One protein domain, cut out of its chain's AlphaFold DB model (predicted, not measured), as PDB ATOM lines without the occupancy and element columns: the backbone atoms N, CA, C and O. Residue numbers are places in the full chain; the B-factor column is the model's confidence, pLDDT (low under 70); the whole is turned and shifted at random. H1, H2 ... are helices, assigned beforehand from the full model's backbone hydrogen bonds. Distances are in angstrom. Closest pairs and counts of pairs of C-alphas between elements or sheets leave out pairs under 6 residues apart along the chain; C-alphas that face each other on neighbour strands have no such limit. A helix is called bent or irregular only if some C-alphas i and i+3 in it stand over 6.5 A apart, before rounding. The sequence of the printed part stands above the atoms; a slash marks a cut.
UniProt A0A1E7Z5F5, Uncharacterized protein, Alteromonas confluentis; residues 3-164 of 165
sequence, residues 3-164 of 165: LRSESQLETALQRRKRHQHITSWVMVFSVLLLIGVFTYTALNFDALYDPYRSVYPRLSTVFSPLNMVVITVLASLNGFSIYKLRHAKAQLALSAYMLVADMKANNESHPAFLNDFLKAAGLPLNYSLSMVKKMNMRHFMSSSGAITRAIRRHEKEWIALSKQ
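This is residues 3 to 164 of the 165 residues of an uncharacterized protein of Alteromonas confluentis (UniProt A0A1E7Z5F5). Two long helices, H1 and H4, lie side by side and run opposite ways, making most of the length of a rod. At one end the short helices H2 and H3 make the turn between them, and toward the other end four more helices gather: H7 crosses H4, H5 packs on H7, H6 packs on residues 97 to 101 of H4, and H8 packs on residues 5 to 10 of H1. The printed part has 162 residues with eight named helices, H1 to H8 in order along the chain, and no named strand; the class is all helix. The whole is extended, with a radius of gyration of the C-alphas of 23.6 A, and the C-alphas span 78 by 27 by 22 A along their three main axes.

H1, residues 3 to 43, is the longest helix, and H4 is residues 65 to 102; both are hubs, touching 3 other helices each. They touch with 38 pairs of C-alphas within 8 A, at a shallow tilt of 15 degrees, opposite ways; the closest C-alphas are those of Ala 12 and Leu 92, 5.1 A apart. H3, residues 57 to 62, touches residues 38 to 42 of H1, closest at the C-alphas of Ala 42 and Thr 61, 6.1 A apart. H2, residues 45 to 52, is close to H1 but not clearly touching, the C-alphas of Thr 41 and Leu 48 being the closest at 7.7 A. H3 and H4 meet only through their link. H7, residues 137 to 153, touches residues 89 to 93 of H4, about perpendicular at 87 degrees, closest at the C-alphas of Ala 90 and Ser 144, 5.4 A apart. H5, residues 112 to 120, touches H7 at a tilt of 38 degrees, only just steep, opposite ways; the closest C-alphas are those of Ala 120 and Ile 147, 5.0 A apart. H4 and H5 are near each other, with 6 pairs of C-alphas within 10 A. H6, residues 129 to 132, touches residues 97 to 101 of H4, closest at the C-alphas of Ala 101 and Leu 129, 6.3 A apart. H8, residues 155 to 162, touches residues 5 to 10 of H1, opposite ways at a tilt of 33 degrees, only just shallow; the closest C-alphas are those of Glu 6 and Ser 162, 4.8 A apart. In H4, H5 and H8 every O i to N i+4 pair is within hydrogen-bond range, against 35 of 37 in H1, 2 of 4 in H2, 1 of 2 in H3 and 11 of 13 in H7; H6 is too short for such a pair.

H1 measures 60.3 A from C-alpha 3 at (-68.657, -0.651, 21.979) to C-alpha 43 at (-14.805, 23.304, 34.757). H4 measures 55.5 A and ends with C-alpha 102 at (-68.974, -7.500, 32.829). H7 measures 23.1 A, with a kink of 59 degrees near residue 144, and is irregular: C-alphas 142 and 145 are 7.5 A apart. H2 is irregular too, with C-alphas 48 and 51 8.8 A apart. H2, H3, H5, H6 and H8 are short, with 8, 6, 9, 4 and 8 residues.

The C-alphas farthest apart are those of Pro 51 and Glu 108, 78.2 A, while those of Leu 3 and Gln 164 are 9.7 A apart. The printed part has no cut and no long link; the links from H4 to H5 and from H5 to H6 are short, and the others are tight. The mean pLDDT of the printed part is 77.2; it is under 70 at 44 residues, among them 46 to 62, 103 to 110 and 124 to 134.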
ATOM      1  N   LEU A   3     -69.672  -1.615  22.470       47.72
ATOM      2  CA  LEU A   3     -68.657  -0.651  21.979       47.72
ATOM      3  C   LEU A   3     -67.895   0.183  23.046       47.72
ATOM      4  O   LEU A   3     -66.920   0.876  22.732       47.72
ATOM      5  N   ARG A   4     -68.341   0.191  24.309       53.41
ATOM      6  CA  ARG A   4     -67.799   1.083  25.354       53.41
ATOM      7  C   ARG A   4     -66.621   0.474  26.125       53.41
ATOM      8  O   ARG A   4     -65.789   1.236  26.610       53.41
ATOM      9  N   SER A   5     -66.542  -0.851  26.240       55.12
ATOM     10  CA  SER A   5     -65.481  -1.589  26.950       55.12
ATOM     11  C   SER A   5     -64.214  -1.710  26.080       55.12
ATOM     12  O   SER A   5     -63.112  -1.395  26.539       55.12
ATOM     13  N   GLU A   6     -64.400  -2.053  24.799       58.12
ATOM     14  CA  GLU A   6     -63.387  -2.152  23.737       58.12
ATOM     15  C   GLU A   6     -62.503  -0.913  23.647       58.12
ATOM     16  O   GLU A   6     -61.284  -0.959  23.835       58.12
ATOM     17  N   SER A   7     -63.149   0.230  23.421       64.38
ATOM     18  CA  SER A   7     -62.467   1.506  23.234       64.38
ATOM     19  C   SER A   7     -61.700   1.948  24.483       64.38
ATOM     20  O   SER A   7     -60.668   2.610  24.367       64.38
ATOM     21  N   GLN A   8     -62.137   1.565  25.686       76.56
ATOM     22  CA  GLN A   8     -61.512   1.993  26.940       76.56
ATOM     23  C   GLN A   8     -60.235   1.222  27.274       76.56
ATOM     24  O   GLN A   8     -59.255   1.842  27.698       76.56
ATOM     25  N   LEU A   9     -60.213  -0.101  27.081       79.94
ATOM     26  CA  LEU A   9     -59.026  -0.916  27.352       79.94
ATOM     27  C   LEU A   9     -57.897  -0.585  26.369       79.94
ATOM     28  O   LEU A   9     -56.769  -0.321  26.797       79.94
ATOM     29  N   GLU A  10     -58.202  -0.530  25.071       80.25
ATOM     30  CA  GLU A  10     -57.221  -0.189  24.037       80.25
ATOM     31  C   GLU A  10     -56.677   1.235  24.228       80.25
ATOM     32  O   GLU A  10     -55.459   1.450  24.215       80.25
ATOM     33  N   THR A  11     -57.549   2.207  24.525       83.06
ATOM     34  CA  THR A  11     -57.125   3.581  24.842       83.06
ATOM     35  C   THR A  11     -56.240   3.623  26.091       83.06
ATOM     36  O   THR A  11     -55.234   4.338  26.116       83.06
ATOM     37  N   ALA A  12     -56.559   2.852  27.135       81.00
ATOM     38  CA  ALA A  12     -55.745   2.778  28.348       81.00
ATOM     39  C   ALA A  12     -54.367   2.136  28.086       81.00
ATOM     40  O   ALA A  12     -53.351   2.626  28.594       81.00
ATOM     41  N   LEU A  13     -54.303   1.095  27.246       84.44
ATOM     42  CA  LEU A  13     -53.058   0.465  26.788       84.44
ATOM     43  C   LEU A  13     -52.173   1.459  26.029       84.44
ATOM     44  O   LEU A  13     -50.989   1.606  26.355       84.44
ATOM     45  N   GLN A  14     -52.743   2.190  25.070       86.00
ATOM     46  CA  GLN A  14     -52.025   3.210  24.302       86.00
ATOM     47  C   GLN A  14     -51.532   4.358  25.192       86.00
ATOM     48  O   GLN A  14     -50.356   4.729  25.127       86.00
ATOM     49  N   ARG A  15     -52.384   4.882  26.088       84.44
ATOM     50  CA  ARG A  15     -52.004   5.930  27.055       84.44
ATOM     51  C   ARG A  15     -50.844   5.486  27.936       84.44
ATOM     52  O   ARG A  15     -49.875   6.230  28.094       84.44
ATOM     53  N   ARG A  16     -50.890   4.264  28.471       86.44
ATOM     54  CA  ARG A  16     -49.795   3.697  29.264       86.44
ATOM     55  C   ARG A  16     -48.500   3.607  28.452       86.44
ATOM     56  O   ARG A  16     -47.464   4.036  28.959       86.44
ATOM     57  N   LYS A  17     -48.534   3.066  27.225       87.38
ATOM     58  CA  LYS A  17     -47.344   2.955  26.355       87.38
ATOM     59  C   LYS A  17     -46.727   4.327  26.083       87.38
ATOM     60  O   LYS A  17     -45.524   4.500  26.272       87.38
ATOM     61  N   ARG A  18     -47.555   5.321  25.749       87.31
ATOM     62  CA  ARG A  18     -47.124   6.710  25.544       87.31
ATOM     63  C   ARG A  18     -46.464   7.290  26.794       87.31
ATOM     64  O   ARG A  18     -45.365   7.825  26.705       87.31
ATOM     65  N   HIS A  19     -47.091   7.158  27.964       86.12
ATOM     66  CA  HIS A  19     -46.516   7.664  29.212       86.12
ATOM     67  C   HIS A  19     -45.236   6.939  29.614       86.12
ATOM     68  O   HIS A  19     -44.324   7.581  30.126       86.12
ATOM     69  N   GLN A  20     -45.129   5.635  29.355       88.38
ATOM     70  CA  GLN A  20     -43.899   4.887  29.596       88.38
ATOM     71  C   GLN A  20     -42.761   5.408  28.714       88.38
ATOM     72  O   GLN A  20     -41.688   5.688  29.234       88.38
ATOM     73  N   HIS A  21     -43.015   5.604  27.419       88.81
ATOM     74  CA  HIS A  21     -42.040   6.175  26.492       88.81
ATOM     75  C   HIS A  21     -41.608   7.583  26.924       88.81
ATOM     76  O   HIS A  21     -40.417   7.844  27.053       88.81
ATOM     77  N   ILE A  22     -42.564   8.464  27.243       87.56
ATOM     78  CA  ILE A  22     -42.275   9.813  27.755       87.56
ATOM     79  C   ILE A  22     -41.439   9.746  29.038       87.56
ATOM     80  O   ILE A  22     -40.464  10.474  29.159       87.56
ATOM     81  N   THR A  23     -41.784   8.865  29.984       88.12
ATOM     82  CA  THR A  23     -41.031   8.723  31.241       88.12
ATOM     83  C   THR A  23     -39.590   8.298  30.977       88.12
ATOM     84  O   THR A  23     -38.681   8.889  31.553       88.12
ATOM     85  N   SER A  24     -39.373   7.335  30.076       90.00
ATOM     86  CA  SER A  24     -38.027   6.914  29.682       90.00
ATOM     87  C   SER A  24     -37.219   8.071  29.093       90.00
ATOM     88  O   SER A  24     -36.088   8.290  29.511       90.00
ATOM     89  N   TRP A  25     -37.803   8.853  28.180       91.19
ATOM     90  CA  TRP A  25     -37.124  10.011  27.591       91.19
ATOM     91  C   TRP A  25     -36.829  11.111  28.608       91.19
ATOM     92  O   TRP A  25     -35.728  11.652  28.605       91.19
ATOM     93  N   VAL A  26     -37.769  11.405  29.510       90.62
ATOM     94  CA  VAL A  26     -37.561  12.375  30.595       90.62
ATOM     95  C   VAL A  26     -36.406  11.933  31.493       90.62
ATOM     96  O   VAL A  26     -35.553  12.757  31.812       90.62
ATOM     97  N   MET A  27     -36.323  10.647  31.851       88.88
ATOM     98  CA  MET A  27     -35.213  10.118  32.653       88.88
ATOM     99  C   MET A  27     -33.870  10.241  31.928       88.88
ATOM    100  O   MET A  27     -32.921  10.767  32.503       88.88
ATOM    101  N   VAL A  28     -33.793   9.815  30.661       93.00
ATOM    102  CA  VAL A  28     -32.559   9.906  29.859       93.00
ATOM    103  C   VAL A  28     -32.103  11.359  29.728       93.00
ATOM    104  O   VAL A  28     -30.946  11.668  30.003       93.00
ATOM    105  N   PHE A  29     -33.017  12.266  29.379       92.62
ATOM    106  CA  PHE A  29     -32.702  13.685  29.238       92.62
ATOM    107  C   PHE A  29     -32.261  14.311  30.566       92.62
ATOM    108  O   PHE A  29     -31.320  15.097  30.589       92.62
ATOM    109  N   SER A  30     -32.882  13.918  31.682       90.38
ATOM    110  CA  SER A  30     -32.493  14.390  33.017       90.38
ATOM    111  C   SER A  30     -31.061  13.990  33.371       90.38
ATOM    112  O   SER A  30     -30.318  14.802  33.912       90.38
ATOM    113  N   VAL A  31     -30.655  12.759  33.042       92.06
ATOM    114  CA  VAL A  31     -29.286  12.278  33.282       92.06
ATOM    115  C   VAL A  31     -28.283  13.034  32.413       92.06
ATOM    116  O   VAL A  31     -27.270  13.497  32.929       92.06
ATOM    117  N   LEU A  32     -28.573  13.213  31.121       93.44
ATOM    118  CA  LEU A  32     -27.709  13.980  30.218       93.44
ATOM    119  C   LEU A  32     -27.548  15.434  30.678       93.44
ATOM    120  O   LEU A  32     -26.438  15.964  30.668       93.44
ATOM    121  N   LEU A  33     -28.639  16.058  31.128       91.69
ATOM    122  CA  LEU A  33     -28.614  17.425  31.637       91.69
ATOM    123  C   LEU A  33     -27.793  17.518  32.926       91.69
ATOM    124  O   LEU A  33     -26.958  18.410  33.038       91.69
ATOM    125  N   LEU A  34     -27.948  16.574  33.861       90.94
ATOM    126  CA  LEU A  34     -27.103  16.513  35.059       90.94
ATOM    127  C   LEU A  34     -25.624  16.380  34.698       90.94
ATOM    128  O   LEU A  34     -24.821  17.146  35.214       90.94
ATOM    129  N   ILE A  35     -25.261  15.474  33.787       90.12
ATOM    130  CA  ILE A  35     -23.867  15.314  33.343       90.12
ATOM    131  C   ILE A  35     -23.331  16.637  32.781       90.12
ATOM    132  O   ILE A  35     -22.242  17.067  33.161       90.12
ATOM    133  N   GLY A  36     -24.104  17.308  31.924       89.06
ATOM    134  CA  GLY A  36     -23.721  18.589  31.334       89.06
ATOM    135  C   GLY A  36     -23.497  19.680  32.382       89.06
ATOM    136  O   GLY A  36     -22.444  20.315  32.391       89.06
ATOM    137  N   VAL A  37     -24.448  19.868  33.302       87.56
ATOM    138  CA  VAL A  37     -24.369  20.919  34.329       87.56
ATOM    139  C   VAL A  37     -23.265  20.622  35.350       87.56
ATOM    140  O   VAL A  37     -22.515  21.527  35.712       87.56
ATOM    141  N   PHE A  38     -23.085  19.365  35.764       86.00
ATOM    142  CA  PHE A  38     -21.990  18.980  36.662       86.00
ATOM    143  C   PHE A  38     -20.617  19.172  36.014       86.00
ATOM    144  O   PHE A  38     -19.705  19.689  36.652       86.00
ATOM    145  N   THR A  39     -20.468  18.814  34.736       87.12
ATOM    146  CA  THR A  39     -19.216  19.047  33.999       87.12
ATOM    147  C   THR A  39     -18.952  20.547  33.860       87.12
ATOM    148  O   THR A  39     -17.845  21.007  34.126       87.12
ATOM    149  N   TYR A  40     -19.973  21.334  33.508       85.31
ATOM    150  CA  TYR A  40     -19.857  22.786  33.383       85.31
ATOM    151  C   TYR A  40     -19.463  23.456  34.704       85.31
ATOM    152  O   TYR A  40     -18.542  24.273  34.729       85.31
ATOM    153  N   THR A  41     -20.129  23.090  35.802       82.00
ATOM    154  CA  THR A  41     -19.821  23.621  37.136       82.00
ATOM    155  C   THR A  41     -18.450  23.184  37.624       82.00
ATOM    156  O   THR A  41     -17.777  23.989  38.250       82.00
ATOM    157  N   ALA A  42     -17.998  21.968  37.306       80.00
ATOM    158  CA  ALA A  42     -16.651  21.514  37.637       80.00
ATOM    159  C   ALA A  42     -15.563  22.294  36.880       80.00
ATOM    160  O   ALA A  42     -14.554  22.656  37.475       80.00
ATOM    161  N   LEU A  43     -15.774  22.579  35.590       82.81
ATOM    162  CA  LEU A  43     -14.805  23.304  34.757       82.81
ATOM    163  C   LEU A  43     -14.734  24.803  35.074       82.81
ATOM    164  O   LEU A  43     -13.682  25.407  34.906       82.81
ATOM    165  N   ASN A  44     -15.841  25.402  35.519       79.94
ATOM    166  CA  ASN A  44     -15.953  26.848  35.724       79.94
ATOM    167  C   ASN A  44     -16.129  27.228  37.199       79.94
ATOM    168  O   ASN A  44     -16.563  28.341  37.490       79.94
ATOM    169  N   PHE A  45     -15.843  26.317  38.135       72.31
ATOM    170  CA  PHE A  45     -16.165  26.517  39.548       72.31
ATOM    171  C   PHE A  45     -15.529  27.787  40.120       72.31
ATOM    172  O   PHE A  45     -16.223  28.586  40.742       72.31
ATOM    173  N   ASP A  46     -14.237  27.994  39.855       67.88
ATOM    174  CA  ASP A  46     -13.499  29.165  40.335       67.88
ATOM    175  C   ASP A  46     -14.058  30.469  39.746       67.88
ATOM    176  O   ASP A  46     -14.228  31.441  40.467       67.88
ATOM    177  N   ALA A  47     -14.452  30.477  38.468       69.69
ATOM    178  CA  ALA A  47     -15.063  31.651  37.840       69.69
ATOM    179  C   ALA A  47     -16.488  31.937  38.355       69.69
ATOM    180  O   ALA A  47     -16.909  33.089  38.429       69.69
ATOM    181  N   LEU A  48     -17.250  30.894  38.697       66.00
ATOM    182  CA  LEU A  48     -18.632  31.000  39.177       66.00
ATOM    183  C   LEU A  48     -18.719  31.344  40.671       66.00
ATOM    184  O   LEU A  48     -19.712  31.931  41.105       66.00
ATOM    185  N   TYR A  49     -17.715  30.951  41.458       68.62
ATOM    186  CA  TYR A  49     -17.760  30.972  42.921       68.62
ATOM    187  C   TYR A  49     -16.470  31.499  43.565       68.62
ATOM    188  O   TYR A  49     -16.192  31.170  44.716       68.62
ATOM    189  N   ASP A  50     -15.725  32.354  42.861       60.50
ATOM    190  CA  ASP A  50     -14.460  32.968  43.300       60.50
ATOM    191  C   ASP A  50     -14.483  33.523  44.749       60.50
ATOM    192  O   ASP A  50     -13.571  33.224  45.524       60.50
ATOM    193  N   PRO A  51     -15.544  34.226  45.217       58.25
ATOM    194  CA  PRO A  51     -15.606  34.694  46.606       58.25
ATOM    195  C   PRO A  51     -16.020  33.621  47.635       58.25
ATOM    196  O   PRO A  51     -15.976  33.879  48.835       58.25
ATOM    197  N   TYR A  52     -16.413  32.419  47.203       55.91
ATOM    198  CA  TYR A  52     -16.934  31.330  48.042       55.91
ATOM    199  C   TYR A  52     -16.040  30.085  48.024       55.91
ATOM    200  O   TYR A  52     -16.549  28.962  48.114       55.91
ATOM    201  N   ARG A  53     -14.712  30.256  47.925       57.22
ATOM    202  CA  ARG A  53     -13.735  29.167  48.107       57.22
ATOM    203  C   ARG A  53     -13.933  28.500  49.468       57.22
ATOM    204  O   ARG A  53     -13.380  28.914  50.483       57.22
ATOM    205  N   SER A  54     -14.761  27.464  49.493       55.94
ATOM    206  CA  SER A  54     -14.985  26.660  50.681       55.94
ATOM    207  C   SER A  54     -13.805  25.712  50.886       55.94
ATOM    208  O   SER A  54     -13.150  25.278  49.938       55.94
ATOM    209  N   VAL A  55     -13.566  25.341  52.144       56.84
ATOM    210  CA  VAL A  55     -12.538  24.365  52.557       56.84
ATOM    211  C   VAL A  55     -12.767  22.975  51.921       56.84
ATOM    212  O   VAL A  55     -11.870  22.136  51.916       56.84
ATOM    213  N   TYR A  56     -13.942  22.735  51.317       58.31
ATOM    214  CA  TYR A  56     -14.342  21.467  50.697       58.31
ATOM    215  C   TYR A  56     -14.744  21.636  49.218       58.31
ATOM    216  O   TYR A  56     -15.919  21.477  48.868       58.31
ATOM    217  N   PRO A  57     -13.784  21.878  48.308       62.22
ATOM    218  CA  PRO A  57     -14.059  22.208  46.906       62.22
ATOM    219  C   PRO A  57     -14.866  21.133  46.160       62.22
ATOM    220  O   PRO A  57     -15.696  21.454  45.312       62.22
ATOM    221  N   ARG A  58     -14.704  19.849  46.518       62.66
ATOM    222  CA  ARG A  58     -15.460  18.726  45.924       62.66
ATOM    223  C   ARG A  58     -16.928  18.651  46.362       62.66
ATOM    224  O   ARG A  58     -17.767  18.201  45.593       62.66
ATOM    225  N   LEU A  59     -17.258  19.074  47.584       61.72
ATOM    226  CA  LEU A  59     -18.651  19.133  48.052       61.72
ATOM    227  C   LEU A  59     -19.334  20.408  47.551       61.72
ATOM    228  O   LEU A  59     -20.497  20.374  47.160       61.72
ATOM    229  N   SER A  60     -18.588  21.509  47.498       61.09
ATOM    230  CA  SER A  60     -19.058  22.805  47.002       61.09
ATOM    231  C   SER A  60     -19.408  22.780  45.511       61.09
ATOM    232  O   SER A  60     -20.380  23.405  45.100       61.09
ATOM    233  N   THR A  61     -18.657  22.019  44.708       64.06
ATOM    234  CA  THR A  61     -18.964  21.770  43.288       64.06
ATOM    235  C   THR A  61     -20.246  20.960  43.126       64.06
ATOM    236  O   THR A  61     -21.103  21.328  42.331       64.06
ATOM    237  N   VAL A  62     -20.432  19.898  43.915       66.19
ATOM    238  CA  VAL A  62     -21.621  19.031  43.841       66.19
ATOM    239  C   VAL A  62     -22.891  19.747  44.309       66.19
ATOM    240  O   VAL A  62     -23.911  19.686  43.628       66.19
ATOM    241  N   PHE A  63     -22.825  20.470  45.429       70.38
ATOM    242  CA  PHE A  63     -23.958  21.182  46.034       70.38
ATOM    243  C   PHE A  63     -23.994  22.671  45.682       70.38
ATOM    244  O   PHE A  63     -24.532  23.484  46.435       70.38
ATOM    245  N   SER A  64     -23.429  23.042  44.533       77.19
ATOM    246  CA  SER A  64     -23.487  24.421  44.066       77.19
ATOM    247  C   SER A  64     -24.950  24.874  43.896       77.19
ATOM    248  O   SER A  64     -25.810  24.056  43.544       77.19
ATOM    249  N   PRO A  65     -25.267  26.165  44.117       80.75
ATOM    250  CA  PRO A  65     -26.625  26.683  43.950       80.75
ATOM    251  C   PRO A  65     -27.253  26.314  42.599       80.75
ATOM    252  O   PRO A  65     -28.416  25.919  42.547       80.75
ATOM    253  N   LEU A  66     -26.467  26.363  41.516       82.44
ATOM    254  CA  LEU A  66     -26.923  25.978  40.181       82.44
ATOM    255  C   LEU A  66     -27.291  24.488  40.117       82.44
ATOM    256  O   LEU A  66     -28.384  24.146  39.663       82.44
ATOM    257  N   ASN A  67     -26.418  23.608  40.619       85.62
ATOM    258  CA  ASN A  67     -26.668  22.166  40.638       85.62
ATOM    259  C   ASN A  67     -27.899  21.823  41.481       85.62
ATOM    260  O   ASN A  67     -28.724  21.021  41.051       85.62
ATOM    261  N   MET A  68     -28.084  22.471  42.632       86.00
ATOM    262  CA  MET A  68     -29.236  22.238  43.508       86.00
ATOM    263  C   MET A  68     -30.564  22.655  42.872       86.00
ATOM    264  O   MET A  68     -31.549  21.913  42.956       86.00
ATOM    265  N   VAL A  69     -30.601  23.802  42.186       88.62
ATOM    266  CA  VAL A  69     -31.789  24.235  41.433       88.62
ATOM    267  C   VAL A  69     -32.109  23.228  40.330       88.62
ATOM    268  O   VAL A  69     -33.246  22.762  40.231       88.62
ATOM    269  N   VAL A  70     -31.105  22.822  39.549       88.31
ATOM    270  CA  VAL A  70     -31.273  21.847  38.463       88.31
ATOM    271  C   VAL A  70     -31.755  20.495  38.995       88.31
ATOM    272  O   VAL A  70     -32.727  19.951  38.472       88.31
ATOM    273  N   ILE A  71     -31.151  19.974  40.065       89.31
ATOM    274  CA  ILE A  71     -31.568  18.720  40.712       89.31
ATOM    275  C   ILE A  71     -33.028  18.810  41.157       89.31
ATOM    276  O   ILE A  71     -33.798  17.886  40.903       89.31
ATOM    277  N   THR A  72     -33.436  19.917  41.777       91.44
ATOM    278  CA  THR A  72     -34.806  20.100  42.281       91.44
ATOM    279  C   THR A  72     -35.830  20.120  41.142       91.44
ATOM    280  O   THR A  72     -36.859  19.435  41.198       91.44
ATOM    281  N   VAL A  73     -35.536  20.848  40.061       92.19
ATOM    282  CA  VAL A  73     -36.389  20.896  38.864       92.19
ATOM    283  C   VAL A  73     -36.479  19.520  38.206       92.19
ATOM    284  O   VAL A  73     -37.574  19.043  37.909       92.19
ATOM    285  N   LEU A  74     -35.357  18.821  38.038       91.81
ATOM    286  CA  LEU A  74     -35.362  17.484  37.450       91.81
ATOM    287  C   LEU A  74     -36.077  16.467  38.346       91.81
ATOM    288  O   LEU A  74     -36.840  15.644  37.838       91.81
ATOM    289  N   ALA A  75     -35.901  16.531  39.665       90.69
ATOM    290  CA  ALA A  75     -36.592  15.658  40.608       90.69
ATOM    291  C   ALA A  75     -38.115  15.836  40.521       90.69
ATOM    292  O   ALA A  75     -38.844  14.845  40.428       90.69
ATOM    293  N   SER A  76     -38.599  17.081  40.470       91.94
ATOM    294  CA  SER A  76     -40.031  17.365  40.313       91.94
ATOM    295  C   SER A  76     -40.584  16.888  38.962       91.94
ATOM    296  O   SER A  76     -41.624  16.223  38.930       91.94
ATOM    297  N   LEU A  77     -39.865  17.114  37.856       91.88
ATOM    298  CA  LEU A  77     -40.244  16.635  36.518       91.88
ATOM    299  C   LEU A  77     -40.322  15.104  36.449       91.88
ATOM    300  O   LEU A  77     -41.309  14.549  35.952       91.88
ATOM    301  N   ASN A  78     -39.314  14.407  36.979       90.38
ATOM    302  CA  ASN A  78     -39.299  12.946  37.034       90.38
ATOM    303  C   ASN A  78     -40.410  12.414  37.943       90.38
ATOM    304  O   ASN A  78     -41.129  11.492  37.552       90.38
ATOM    305  N   GLY A  79     -40.611  13.023  39.115       89.38
ATOM    306  CA  GLY A  79     -41.696  12.684  40.033       89.38
ATOM    307  C   GLY A  79     -43.069  12.798  39.368       89.38
ATOM    308  O   GLY A  79     -43.871  11.863  39.427       89.38
ATOM    309  N   PHE A  80     -43.316  13.892  38.647       90.69
ATOM    310  CA  PHE A  80     -44.562  14.112  37.913       90.69
ATOM    311  C   PHE A  80     -44.761  13.118  36.760       90.69
ATOM    312  O   PHE A  80     -45.865  12.609  36.546       90.69
ATOM    313  N   SER A  81     -43.694  12.789  36.032       87.06
ATOM    314  CA  SER A  81     -43.728  11.796  34.953       87.06
ATOM    315  C   SER A  81     -44.057  10.392  35.484       87.06
ATOM    316  O   SER A  81     -44.978   9.726  34.995       87.06
ATOM    317  N   ILE A  82     -43.400   9.980  36.575       88.69
ATOM    318  CA  ILE A  82     -43.672   8.718  37.276       88.69
ATOM    319  C   ILE A  82     -45.110   8.691  37.805       88.69
ATOM    320  O   ILE A  82     -45.787   7.666  37.686       88.69
ATOM    321  N   TYR A  83     -45.599   9.799  38.362       89.06
ATOM    322  CA  TYR A  83     -46.975   9.929  38.832       89.06
ATOM    323  C   TYR A  83     -47.990   9.697  37.704       89.06
ATOM    324  O   TYR A  83     -48.895   8.873  37.854       89.06
ATOM    325  N   LYS A  84     -47.800  10.331  36.538       87.31
ATOM    326  CA  LYS A  84     -48.641  10.099  35.349       87.31
ATOM    327  C   LYS A  84     -48.612   8.639  34.899       87.31
ATOM    328  O   LYS A  84     -49.660   8.069  34.597       87.31
ATOM    329  N   LEU A  85     -47.438   8.007  34.899       86.56
ATOM    330  CA  LEU A  85     -47.312   6.592  34.560       86.56
ATOM    331  C   LEU A  85     -48.049   5.690  35.564       86.56
ATOM    332  O   LEU A  85     -48.698   4.731  35.151       86.56
ATOM    333  N   ARG A  86     -47.973   5.978  36.869       85.56
ATOM    334  CA  ARG A  86     -48.716   5.238  37.905       85.56
ATOM    335  C   ARG A  86     -50.225   5.348  37.693       85.56
ATOM    336  O   ARG A  86     -50.899   4.322  37.698       85.56
ATOM    337  N   HIS A  87     -50.731   6.548  37.420       86.25
ATOM    338  CA  HIS A  87     -52.148   6.758  37.098       86.25
ATOM    339  C   HIS A  87     -52.592   6.007  35.846       86.25
ATOM    340  O   HIS A  87     -53.622   5.340  35.867       86.25
ATOM    341  N   ALA A  88     -51.793   6.024  34.778       84.81
ATOM    342  CA  ALA A  88     -52.112   5.274  33.562       84.81
ATOM    343  C   ALA A  88     -52.161   3.749  33.800       84.81
ATOM    344  O   ALA A  88     -53.019   3.064  33.249       84.81
ATOM    345  N   LYS A  89     -51.270   3.209  34.646       83.31
ATOM    346  CA  LYS A  89     -51.302   1.791  35.055       83.31
ATOM    347  C   LYS A  89     -52.560   1.460  35.859       83.31
ATOM    348  O   LYS A  89     -53.172   0.424  35.625       83.31
ATOM    349  N   ALA A  90     -52.951   2.340  36.777       83.06
ATOM    350  CA  ALA A  90     -54.169   2.174  37.559       83.06
ATOM    351  C   ALA A  90     -55.430   2.199  36.682       83.06
ATOM    352  O   ALA A  90     -56.284   1.332  36.829       83.06
ATOM    353  N   GLN A  91     -55.514   3.132  35.726       85.00
ATOM    354  CA  GLN A  91     -56.623   3.201  34.767       85.00
ATOM    355  C   GLN A  91     -56.730   1.936  33.913       85.00
ATOM    356  O   GLN A  91     -57.829   1.433  33.714       85.00
ATOM    357  N   LEU A  92     -55.598   1.402  33.445       84.06
ATOM    358  CA  LEU A  92     -55.560   0.157  32.678       84.06
ATOM    359  C   LEU A  92     -55.970  -1.062  33.508       84.06
ATOM    360  O   LEU A  92     -56.674  -1.935  33.011       84.06
ATOM    361  N   ALA A  93     -55.535  -1.133  34.766       81.75
ATOM    362  CA  ALA A  93     -56.011  -2.177  35.659       81.75
ATOM    363  C   ALA A  93     -57.537  -2.056  35.806       81.75
ATOM    364  O   ALA A  93     -58.250  -3.024  35.575       81.75
ATOM    365  N   LEU A  94     -58.042  -0.864  36.122       82.12
ATOM    366  CA  LEU A  94     -59.462  -0.606  36.363       82.12
ATOM    367  C   LEU A  94     -60.346  -0.907  35.142       82.12
ATOM    368  O   LEU A  94     -61.410  -1.500  35.310       82.12
ATOM    369  N   SER A  95     -59.907  -0.580  33.924       80.88
ATOM    370  CA  SER A  95     -60.631  -0.962  32.706       80.88
ATOM    371  C   SER A  95     -60.642  -2.475  32.493       80.88
ATOM    372  O   SER A  95     -61.696  -3.031  32.194       80.88
ATOM    373  N   ALA A  96     -59.521  -3.163  32.728       76.81
ATOM    374  CA  ALA A  96     -59.480  -4.624  32.689       76.81
ATOM    375  C   ALA A  96     -60.396  -5.252  33.753       76.81
ATOM    376  O   ALA A  96     -61.108  -6.204  33.464       76.81
ATOM    377  N   TYR A  97     -60.440  -4.693  34.963       77.75
ATOM    378  CA  TYR A  97     -61.342  -5.143  36.023       77.75
ATOM    379  C   TYR A  97     -62.817  -4.997  35.639       77.75
ATOM    380  O   TYR A  97     -63.576  -5.940  35.837       77.75
ATOM    381  N   MET A  98     -63.226  -3.854  35.074       76.88
ATOM    382  CA  MET A  98     -64.606  -3.677  34.602       76.88
ATOM    383  C   MET A  98     -64.950  -4.682  33.509       76.88
ATOM    384  O   MET A  98     -66.004  -5.301  33.556       76.88
ATOM    385  N   LEU A  99     -64.017  -4.917  32.587       77.44
ATOM    386  CA  LEU A  99     -64.199  -5.875  31.507       77.44
ATOM    387  C   LEU A  99     -64.385  -7.309  32.024       77.44
ATOM    388  O   LEU A  99     -65.274  -8.024  31.576       77.44
ATOM    389  N   VAL A 100     -63.589  -7.711  33.018       76.69
ATOM    390  CA  VAL A 100     -63.712  -9.004  33.715       76.69
ATOM    391  C   VAL A 100     -65.020  -9.098  34.502       76.69
ATOM    392  O   VAL A 100     -65.651 -10.151  34.522       76.69
ATOM    393  N   ALA A 101     -65.443  -8.011  35.146       73.12
ATOM    394  CA  ALA A 101     -66.689  -7.950  35.901       73.12
ATOM    395  C   ALA A 101     -67.935  -8.028  35.000       73.12
ATOM    396  O   ALA A 101     -68.959  -8.581  35.413       73.12
ATOM    397  N   ASP A 102     -67.866  -7.487  33.787       71.25
ATOM    398  CA  ASP A 102     -68.974  -7.500  32.829       71.25
ATOM    399  C   ASP A 102     -69.101  -8.834  32.079       71.25
ATOM    400  O   ASP A 102     -70.171  -9.130  31.541       71.25
ATOM    401  N   MET A 103     -68.078  -9.699  32.115       69.44
ATOM    402  CA  MET A 103     -68.210 -11.063  31.603       69.44
ATOM    403  C   MET A 103     -69.295 -11.828  32.364       69.44
ATOM    404  O   MET A 103     -69.261 -11.962  33.592       69.44
ATOM    405  N   LYS A 104     -70.250 -12.397  31.622       56.59
ATOM    406  CA  LYS A 104     -71.178 -13.385  32.179       56.59
ATOM    407  C   LYS A 104     -70.370 -14.570  32.708       56.59
ATOM    408  O   LYS A 104     -69.476 -15.063  32.025       56.59
ATOM    409  N   ALA A 105     -70.703 -15.030  33.913       52.97
ATOM    410  CA  ALA A 105     -70.049 -16.130  34.628       52.97
ATOM    411  C   ALA A 105     -70.308 -17.518  33.993       52.97
ATOM    412  O   ALA A 105     -70.614 -18.469  34.700       52.97
ATOM    413  N   ASN A 106     -70.229 -17.626  32.665       47.28
ATOM    414  CA  ASN A 106     -70.652 -18.800  31.901       47.28
ATOM    415  C   ASN A 106     -69.504 -19.706  31.432       47.28
ATOM    416  O   ASN A 106     -69.778 -20.676  30.739       47.28
ATOM    417  N   ASN A 107     -68.248 -19.436  31.795       48.81
ATOM    418  CA  ASN A 107     -67.133 -20.292  31.383       48.81
ATOM    419  C   ASN A 107     -66.556 -21.060  32.575       48.81
ATOM    420  O   ASN A 107     -65.881 -20.488  33.427       48.81
ATOM    421  N   GLU A 108     -66.798 -22.373  32.580       48.50
ATOM    422  CA  GLU A 108     -66.258 -23.370  33.520       48.50
ATOM    423  C   GLU A 108     -64.728 -23.548  33.418       48.50
ATOM    424  O   GLU A 108     -64.126 -24.256  34.219       48.50
ATOM    425  N   SER A 109     -64.066 -22.868  32.475       56.25
ATOM    426  CA  SER A 109     -62.606 -22.805  32.388       56.25
ATOM    427  C   SER A 109     -62.125 -21.354  32.353       56.25
ATOM    428  O   SER A 109     -62.473 -20.575  31.465       56.25
ATOM    429  N   HIS A 110     -61.306 -20.976  33.336       62.47
ATOM    430  CA  HIS A 110     -60.572 -19.716  33.296       62.47
ATOM    431  C   HIS A 110     -59.395 -19.868  32.317       62.47
ATOM    432  O   HIS A 110     -58.469 -20.632  32.614       62.47
ATOM    433  N   PRO A 111     -59.385 -19.178  31.159       72.38
ATOM    434  CA  PRO A 111     -58.223 -19.179  30.277       72.38
ATOM    435  C   PRO A 111     -56.988 -18.653  31.024       72.38
ATOM    436  O   PRO A 111     -57.094 -17.859  31.962       72.38
ATOM    437  N   ALA A 112     -55.799 -19.100  30.614       76.06
ATOM    438  CA  ALA A 112     -54.549 -18.869  31.343       76.06
ATOM    439  C   ALA A 112     -54.276 -17.382  31.659       76.06
ATOM    440  O   ALA A 112     -53.788 -17.063  32.744       76.06
ATOM    441  N   PHE A 113     -54.659 -16.459  30.771       77.69
ATOM    442  CA  PHE A 113     -54.492 -15.024  31.008       77.69
ATOM    443  C   PHE A 113     -55.386 -14.460  32.127       77.69
ATOM    444  O   PHE A 113     -54.981 -13.512  32.806       77.69
ATOM    445  N   LEU A 114     -56.578 -15.032  32.348       77.81
ATOM    446  CA  LEU A 114     -57.472 -14.665  33.452       77.81
ATOM    447  C   LEU A 114     -56.912 -15.172  34.785       77.81
ATOM    448  O   LEU A 114     -56.900 -14.429  35.764       77.81
ATOM    449  N   ASN A 115     -56.356 -16.386  34.801       78.50
ATOM    450  CA  ASN A 115     -55.662 -16.934  35.970       78.50
ATOM    451  C   ASN A 115     -54.454 -16.077  36.370       78.50
ATOM    452  O   ASN A 115     -54.275 -15.761  37.548       78.50
ATOM    453  N   ASP A 116     -53.659 -15.633  35.395       80.62
ATOM    454  CA  ASP A 116     -52.534 -14.724  35.632       80.62
ATOM    455  C   ASP A 116     -52.986 -13.357  36.164       80.62
ATOM    456  O   ASP A 116     -52.305 -12.765  37.006       80.62
ATOM    457  N   PHE A 117     -54.136 -12.851  35.713       82.56
ATOM    458  CA  PHE A 117     -54.727 -11.615  36.224       82.56
ATOM    459  C   PHE A 117     -55.221 -11.758  37.665       82.56
ATOM    460  O   PHE A 117     -54.890 -10.912  38.496       82.56
ATOM    461  N   LEU A 118     -55.945 -12.835  37.983       79.44
ATOM    462  CA  LEU A 118     -56.414 -13.125  39.342       79.44
ATOM    463  C   LEU A 118     -55.230 -13.291  40.300       79.44
ATOM    464  O   LEU A 118     -55.173 -12.628  41.336       79.44
ATOM    465  N   LYS A 119     -54.215 -14.062  39.899       83.00
ATOM    466  CA  LYS A 119     -52.971 -14.219  40.659       83.00
ATOM    467  C   LYS A 119     -52.260 -12.881  40.871       83.00
ATOM    468  O   LYS A 119     -51.794 -12.597  41.971       83.00
ATOM    469  N   ALA A 120     -52.188 -12.038  39.841       81.56
ATOM    470  CA  ALA A 120     -51.584 -10.712  39.940       81.56
ATOM    471  C   ALA A 120     -52.391  -9.740  40.816       81.56
ATOM    472  O   ALA A 120     -51.811  -8.812  41.379       81.56
ATOM    473  N   ALA A 121     -53.702  -9.950  40.941       73.94
ATOM    474  CA  ALA A 121     -54.573  -9.225  41.856       73.94
ATOM    475  C   ALA A 121     -54.506  -9.749  43.302       73.94
ATOM    476  O   ALA A 121     -55.071  -9.108  44.179       73.94
ATOM    477  N   GLY A 122     -53.796 -10.856  43.560       73.88
ATOM    478  CA  GLY A 122     -53.726 -11.495  44.879       73.88
ATOM    479  C   GLY A 122     -54.932 -12.383  45.195       73.88
ATOM    480  O   GLY A 122     -55.182 -12.681  46.359       73.88
ATOM    481  N   LEU A 123     -55.687 -12.788  44.171       74.50
ATOM    482  CA  LEU A 123     -56.895 -13.590  44.315       74.50
ATOM    483  C   LEU A 123     -56.613 -15.092  44.121       74.50
ATOM    484  O   LEU A 123     -55.738 -15.460  43.327       74.50
ATOM    485  N   PRO A 124     -57.369 -15.968  44.809       69.69
ATOM    486  CA  PRO A 124     -57.363 -17.407  44.558       69.69
ATOM    487  C   PRO A 124     -57.721 -17.754  43.102       69.69
ATOM    488  O   PRO A 124     -58.489 -17.053  42.450       69.69
ATOM    489  N   LEU A 125     -57.203 -18.869  42.582       65.31
ATOM    490  CA  LEU A 125     -57.481 -19.317  41.203       65.31
ATOM    491  C   LEU A 125     -58.903 -19.881  41.016       65.31
ATOM    492  O   LEU A 125     -59.398 -19.954  39.900       65.31
ATOM    493  N   ASN A 126     -59.560 -20.259  42.112       64.75
ATOM    494  CA  ASN A 126     -60.951 -20.715  42.177       64.75
ATOM    495  C   ASN A 126     -61.940 -19.570  42.482       64.75
ATOM    496  O   ASN A 126     -63.083 -19.818  42.865       64.75
ATOM    497  N   TYR A 127     -61.498 -18.313  42.387       64.12
ATOM    498  CA  TYR A 127     -62.310 -17.153  42.739       64.12
ATOM    499  C   TYR A 127     -63.335 -16.854  41.642       64.12
ATOM    500  O   TYR A 127     -62.976 -16.647  40.483       64.12
ATOM    501  N   SER A 128     -64.621 -16.794  41.996       63.72
ATOM    502  CA  SER A 128     -65.661 -16.525  41.004       63.72
ATOM    503  C   SER A 128     -65.539 -15.100  40.450       63.72
ATOM    504  O   SER A 128     -65.349 -14.130  41.191       63.72
ATOM    505  N   LEU A 129     -65.730 -14.941  39.137       64.69
ATOM    506  CA  LEU A 129     -65.759 -13.629  38.469       64.69
ATOM    507  C   LEU A 129     -66.811 -12.684  39.089       64.69
ATOM    508  O   LEU A 129     -66.636 -11.469  39.120       64.69
ATOM    509  N   SER A 130     -67.874 -13.237  39.679       63.19
ATOM    510  CA  SER A 130     -68.881 -12.484  40.432       63.19
ATOM    511  C   SER A 130     -68.363 -11.886  41.749       63.19
ATOM    512  O   SER A 130     -68.859 -10.840  42.170       63.19
ATOM    513  N   MET A 131     -67.362 -12.493  42.396       64.00
ATOM    514  CA  MET A 131     -66.711 -11.933  43.586       64.00
ATOM    515  C   MET A 131     -65.664 -10.875  43.245       64.00
ATOM    516  O   MET A 131     -65.371 -10.041  44.101       64.00
ATOM    517  N   VAL A 132     -65.148 -10.848  42.007       67.94
ATOM    518  CA  VAL A 132     -64.275  -9.762  41.534       67.94
ATOM    519  C   VAL A 132     -64.980  -8.422  41.748       67.94
ATOM    520  O   VAL A 132     -64.381  -7.550  42.360       67.94
ATOM    521  N   LYS A 133     -66.287  -8.315  41.439       65.00
ATOM    522  CA  LYS A 133     -67.133  -7.122  41.690       65.00
ATOM    523  C   LYS A 133     -67.127  -6.612  43.134       65.00
ATOM    524  O   LYS A 133     -67.391  -5.436  43.362       65.00
ATOM    525  N   LYS A 134     -66.875  -7.495  44.104       68.25
ATOM    526  CA  LYS A 134     -66.892  -7.188  45.542       68.25
ATOM    527  C   LYS A 134     -65.508  -6.816  46.083       68.25
ATOM    528  O   LYS A 134     -65.358  -6.615  47.286       68.25
ATOM    529  N   MET A 135     -64.486  -6.752  45.230       70.12
ATOM    530  CA  MET A 135     -63.122  -6.508  45.674       70.12
ATOM    531  C   MET A 135     -62.928  -5.075  46.171       70.12
ATOM    532  O   MET A 135     -63.398  -4.108  45.572       70.12
ATOM    533  N   ASN A 136     -62.173  -4.927  47.261       76.00
ATOM    534  CA  ASN A 136     -61.828  -3.614  47.782       76.00
ATOM    535  C   ASN A 136     -60.919  -2.872  46.788       76.00
ATOM    536  O   ASN A 136     -59.795  -3.301  46.508       76.00
ATOM    537  N   MET A 137     -61.383  -1.714  46.312       69.69
ATOM    538  CA  MET A 137     -60.655  -0.872  45.362       69.69
ATOM    539  C   MET A 137     -59.261  -0.476  45.881       69.69
ATOM    540  O   MET A 137     -58.318  -0.375  45.100       69.69
ATOM    541  N   ARG A 138     -59.077  -0.319  47.201       74.19
ATOM    542  CA  ARG A 138     -57.756  -0.038  47.789       74.19
ATOM    543  C   ARG A 138     -56.772  -1.192  47.556       74.19
ATOM    544  O   ARG A 138     -55.635  -0.936  47.171       74.19
ATOM    545  N   HIS A 139     -57.216  -2.437  47.744       75.12
ATOM    546  CA  HIS A 139     -56.401  -3.636  47.512       75.12
ATOM    547  C   HIS A 139     -56.075  -3.813  46.021       75.12
ATOM    548  O   HIS A 139     -54.935  -4.080  45.635       75.12
ATOM    549  N   PHE A 140     -57.057  -3.558  45.161       73.12
ATOM    550  CA  PHE A 140     -56.858  -3.572  43.718       73.12
ATOM    551  C   PHE A 140     -55.792  -2.569  43.258       73.12
ATOM    552  O   PHE A 140     -54.881  -2.899  42.495       73.12
ATOM    553  N   MET A 141     -55.875  -1.338  43.764       70.81
ATOM    554  CA  MET A 141     -54.966  -0.256  43.396       70.81
ATOM    555  C   MET A 141     -53.529  -0.522  43.854       70.81
ATOM    556  O   MET A 141     -52.598  -0.189  43.112       70.81
ATOM    557  N   SER A 142     -53.324  -1.193  44.997       78.81
ATOM    558  CA  SER A 142     -51.988  -1.642  45.419       78.81
ATOM    559  C   SER A 142     -51.383  -2.698  44.488       78.81
ATOM    560  O   SER A 142     -50.172  -2.703  44.273       78.81
ATOM    561  N   SER A 143     -52.219  -3.525  43.855       79.88
ATOM    562  CA  SER A 143     -51.798  -4.590  42.931       79.88
ATOM    563  C   SER A 143     -51.758  -4.154  41.457       79.88
ATOM    564  O   SER A 143     -51.306  -4.909  40.593       79.88
ATOM    565  N   SER A 144     -52.149  -2.913  41.142       77.94
ATOM    566  CA  SER A 144     -52.247  -2.374  39.772       77.94
ATOM    567  C   SER A 144     -50.986  -2.584  38.920       77.94
ATOM    568  O   SER A 144     -51.069  -2.878  37.724       77.94
ATOM    569  N   GLY A 145     -49.796  -2.494  39.521       78.44
ATOM    570  CA  GLY A 145     -48.522  -2.726  38.838       78.44
ATOM    571  C   GLY A 145     -48.253  -4.191  38.472       78.44
ATOM    572  O   GLY A 145     -47.608  -4.455  37.454       78.44
ATOM    573  N   ALA A 146     -48.713  -5.147  39.281       81.81
ATOM    574  CA  ALA A 146     -48.639  -6.576  38.974       81.81
ATOM    575  C   ALA A 146     -49.664  -6.941  37.895       81.81
ATOM    576  O   ALA A 146     -49.313  -7.557  36.890       81.81
ATOM    577  N   ILE A 147     -50.888  -6.434  38.036       82.62
ATOM    578  CA  ILE A 147     -51.988  -6.618  37.083       82.62
ATOM    579  C   ILE A 147     -51.604  -6.101  35.696       82.62
ATOM    580  O   ILE A 147     -51.707  -6.802  34.695       82.62
ATOM    581  N   THR A 148     -51.026  -4.903  35.633       83.06
ATOM    582  CA  THR A 148     -50.540  -4.315  34.379       83.06
ATOM    583  C   THR A 148     -49.443  -5.157  33.703       83.06
ATOM    584  O   THR A 148     -49.288  -5.123  32.475       83.06
ATOM    585  N   ARG A 149     -48.636  -5.894  34.482       83.44
ATOM    586  CA  ARG A 149     -47.622  -6.816  33.946       83.44
ATOM    587  C   ARG A 149     -48.265  -8.084  33.391       83.44
ATOM    588  O   ARG A 149     -47.860  -8.499  32.310       83.44
ATOM    589  N   ALA A 150     -49.264  -8.638  34.076       83.69
ATOM    590  CA  ALA A 150     -50.046  -9.772  33.585       83.69
ATOM    591  C   ALA A 150     -50.758  -9.432  32.264       83.69
ATOM    592  O   ALA A 150     -50.585 -10.141  31.278       83.69
ATOM    593  N   ILE A 151     -51.420  -8.271  32.190       83.50
ATOM    594  CA  ILE A 151     -52.082  -7.791  30.962       83.50
ATOM    595  C   ILE A 151     -51.087  -7.649  29.807       83.50
ATOM    596  O   ILE A 151     -51.395  -8.000  28.676       83.50
ATOM    597  N   ARG A 152     -49.862  -7.175  30.073       83.25
ATOM    598  CA  ARG A 152     -48.827  -7.051  29.034       83.25
ATOM    599  C   ARG A 152     -48.388  -8.405  28.467       83.25
ATOM    600  O   ARG A 152     -48.059  -8.464  27.287       83.25
ATOM    601  N   ARG A 153     -48.318  -9.457  29.289       84.94
ATOM    602  CA  ARG A 153     -47.899 -10.793  28.825       84.94
ATOM    603  C   ARG A 153     -48.880 -11.360  27.806       84.94
ATOM    604  O   ARG A 153     -48.445 -11.938  26.822       84.94
ATOM    605  N   HIS A 154     -50.163 -11.083  28.008       83.62
ATOM    606  CA  HIS A 154     -51.257 -11.594  27.187       83.62
ATOM    607  C   HIS A 154     -51.992 -10.468  26.447       83.62
ATOM    608  O   HIS A 154     -53.208 -10.499  26.303       83.62
ATOM    609  N   GLU A 155     -51.273  -9.429  25.997       81.31
ATOM    610  CA  GLU A 155     -51.888  -8.194  25.471       81.31
ATOM    611  C   GLU A 155     -52.855  -8.467  24.305       81.31
ATOM    612  O   GLU A 155     -53.933  -7.883  24.244       81.31
ATOM    613  N   LYS A 156     -52.497  -9.397  23.410       81.69
ATOM    614  CA  LYS A 156     -53.339  -9.790  22.269       81.69
ATOM    615  C   LYS A 156     -54.647 -10.448  22.711       81.69
ATOM    616  O   LYS A 156     -55.683 -10.180  22.115       81.69
ATOM    617  N   GLU A 157     -54.592 -11.276  23.750       81.12
ATOM    618  CA  GLU A 157     -55.756 -11.985  24.289       81.12
ATOM    619  C   GLU A 157     -56.695 -11.009  24.995       81.12
ATOM    620  O   GLU A 157     -57.897 -11.051  24.766       81.12
ATOM    621  N   TRP A 158     -56.150 -10.047  25.746       79.69
ATOM    622  CA  TRP A 158     -56.924  -8.966  26.364       79.69
ATOM    623  C   TRP A 158     -57.628  -8.065  25.344       79.69
ATOM    624  O   TRP A 158     -58.763  -7.657  25.574       79.69
ATOM    625  N   ILE A 159     -56.982  -7.778  24.212       79.19
ATOM    626  CA  ILE A 159     -57.584  -7.021  23.105       79.19
ATOM    627  C   ILE A 159     -58.659  -7.851  22.383       79.19
ATOM    628  O   ILE A 159     -59.718  -7.335  22.036       79.19
ATOM    629  N   ALA A 160     -58.409  -9.141  22.143       77.44
ATOM    630  CA  ALA A 160     -59.390 -10.028  21.515       77.44
ATOM    631  C   ALA A 160     -60.641 -10.189  22.389       77.44
ATOM    632  O   ALA A 160     -61.759 -10.098  21.896       77.44
ATOM    633  N   LEU A 161     -60.434 -10.355  23.690       74.19
ATOM    634  CA  LEU A 161     -61.468 -10.417  24.708       74.19
ATOM    635  C   LEU A 161     -62.268  -9.117  24.782       74.19
ATOM    636  O   LEU A 161     -63.488  -9.171  24.891       74.19
ATOM    637  N   SER A 162     -61.609  -7.955  24.696       71.69
ATOM    638  CA  SER A 162     -62.352  -6.703  24.683       71.69
ATOM    639  C   SER A 162     -63.274  -6.623  23.478       71.69
ATOM    640  O   SER A 162     -64.417  -6.246  23.660       71.69
ATOM    641  N   LYS A 163     -62.825  -7.084  22.302       69.62
ATOM    642  CA  LYS A 163     -63.604  -7.115  21.048       69.62
ATOM    643  C   LYS A 163     -64.806  -8.069  21.039       69.62
ATOM    644  O   LYS A 163     -65.564  -8.098  20.075       69.62
ATOM    645  N   GLN A 164     -64.918  -8.928  22.048       64.81
ATOM    646  CA  GLN A 164     -65.983  -9.926  22.170       64.81
ATOM    647  C   GLN A 164     -67.036  -9.545  23.224       64.81
ATOM    648  O   GLN A 164     -68.066 -10.216  23.296       64.81
TER     649      GLN A 164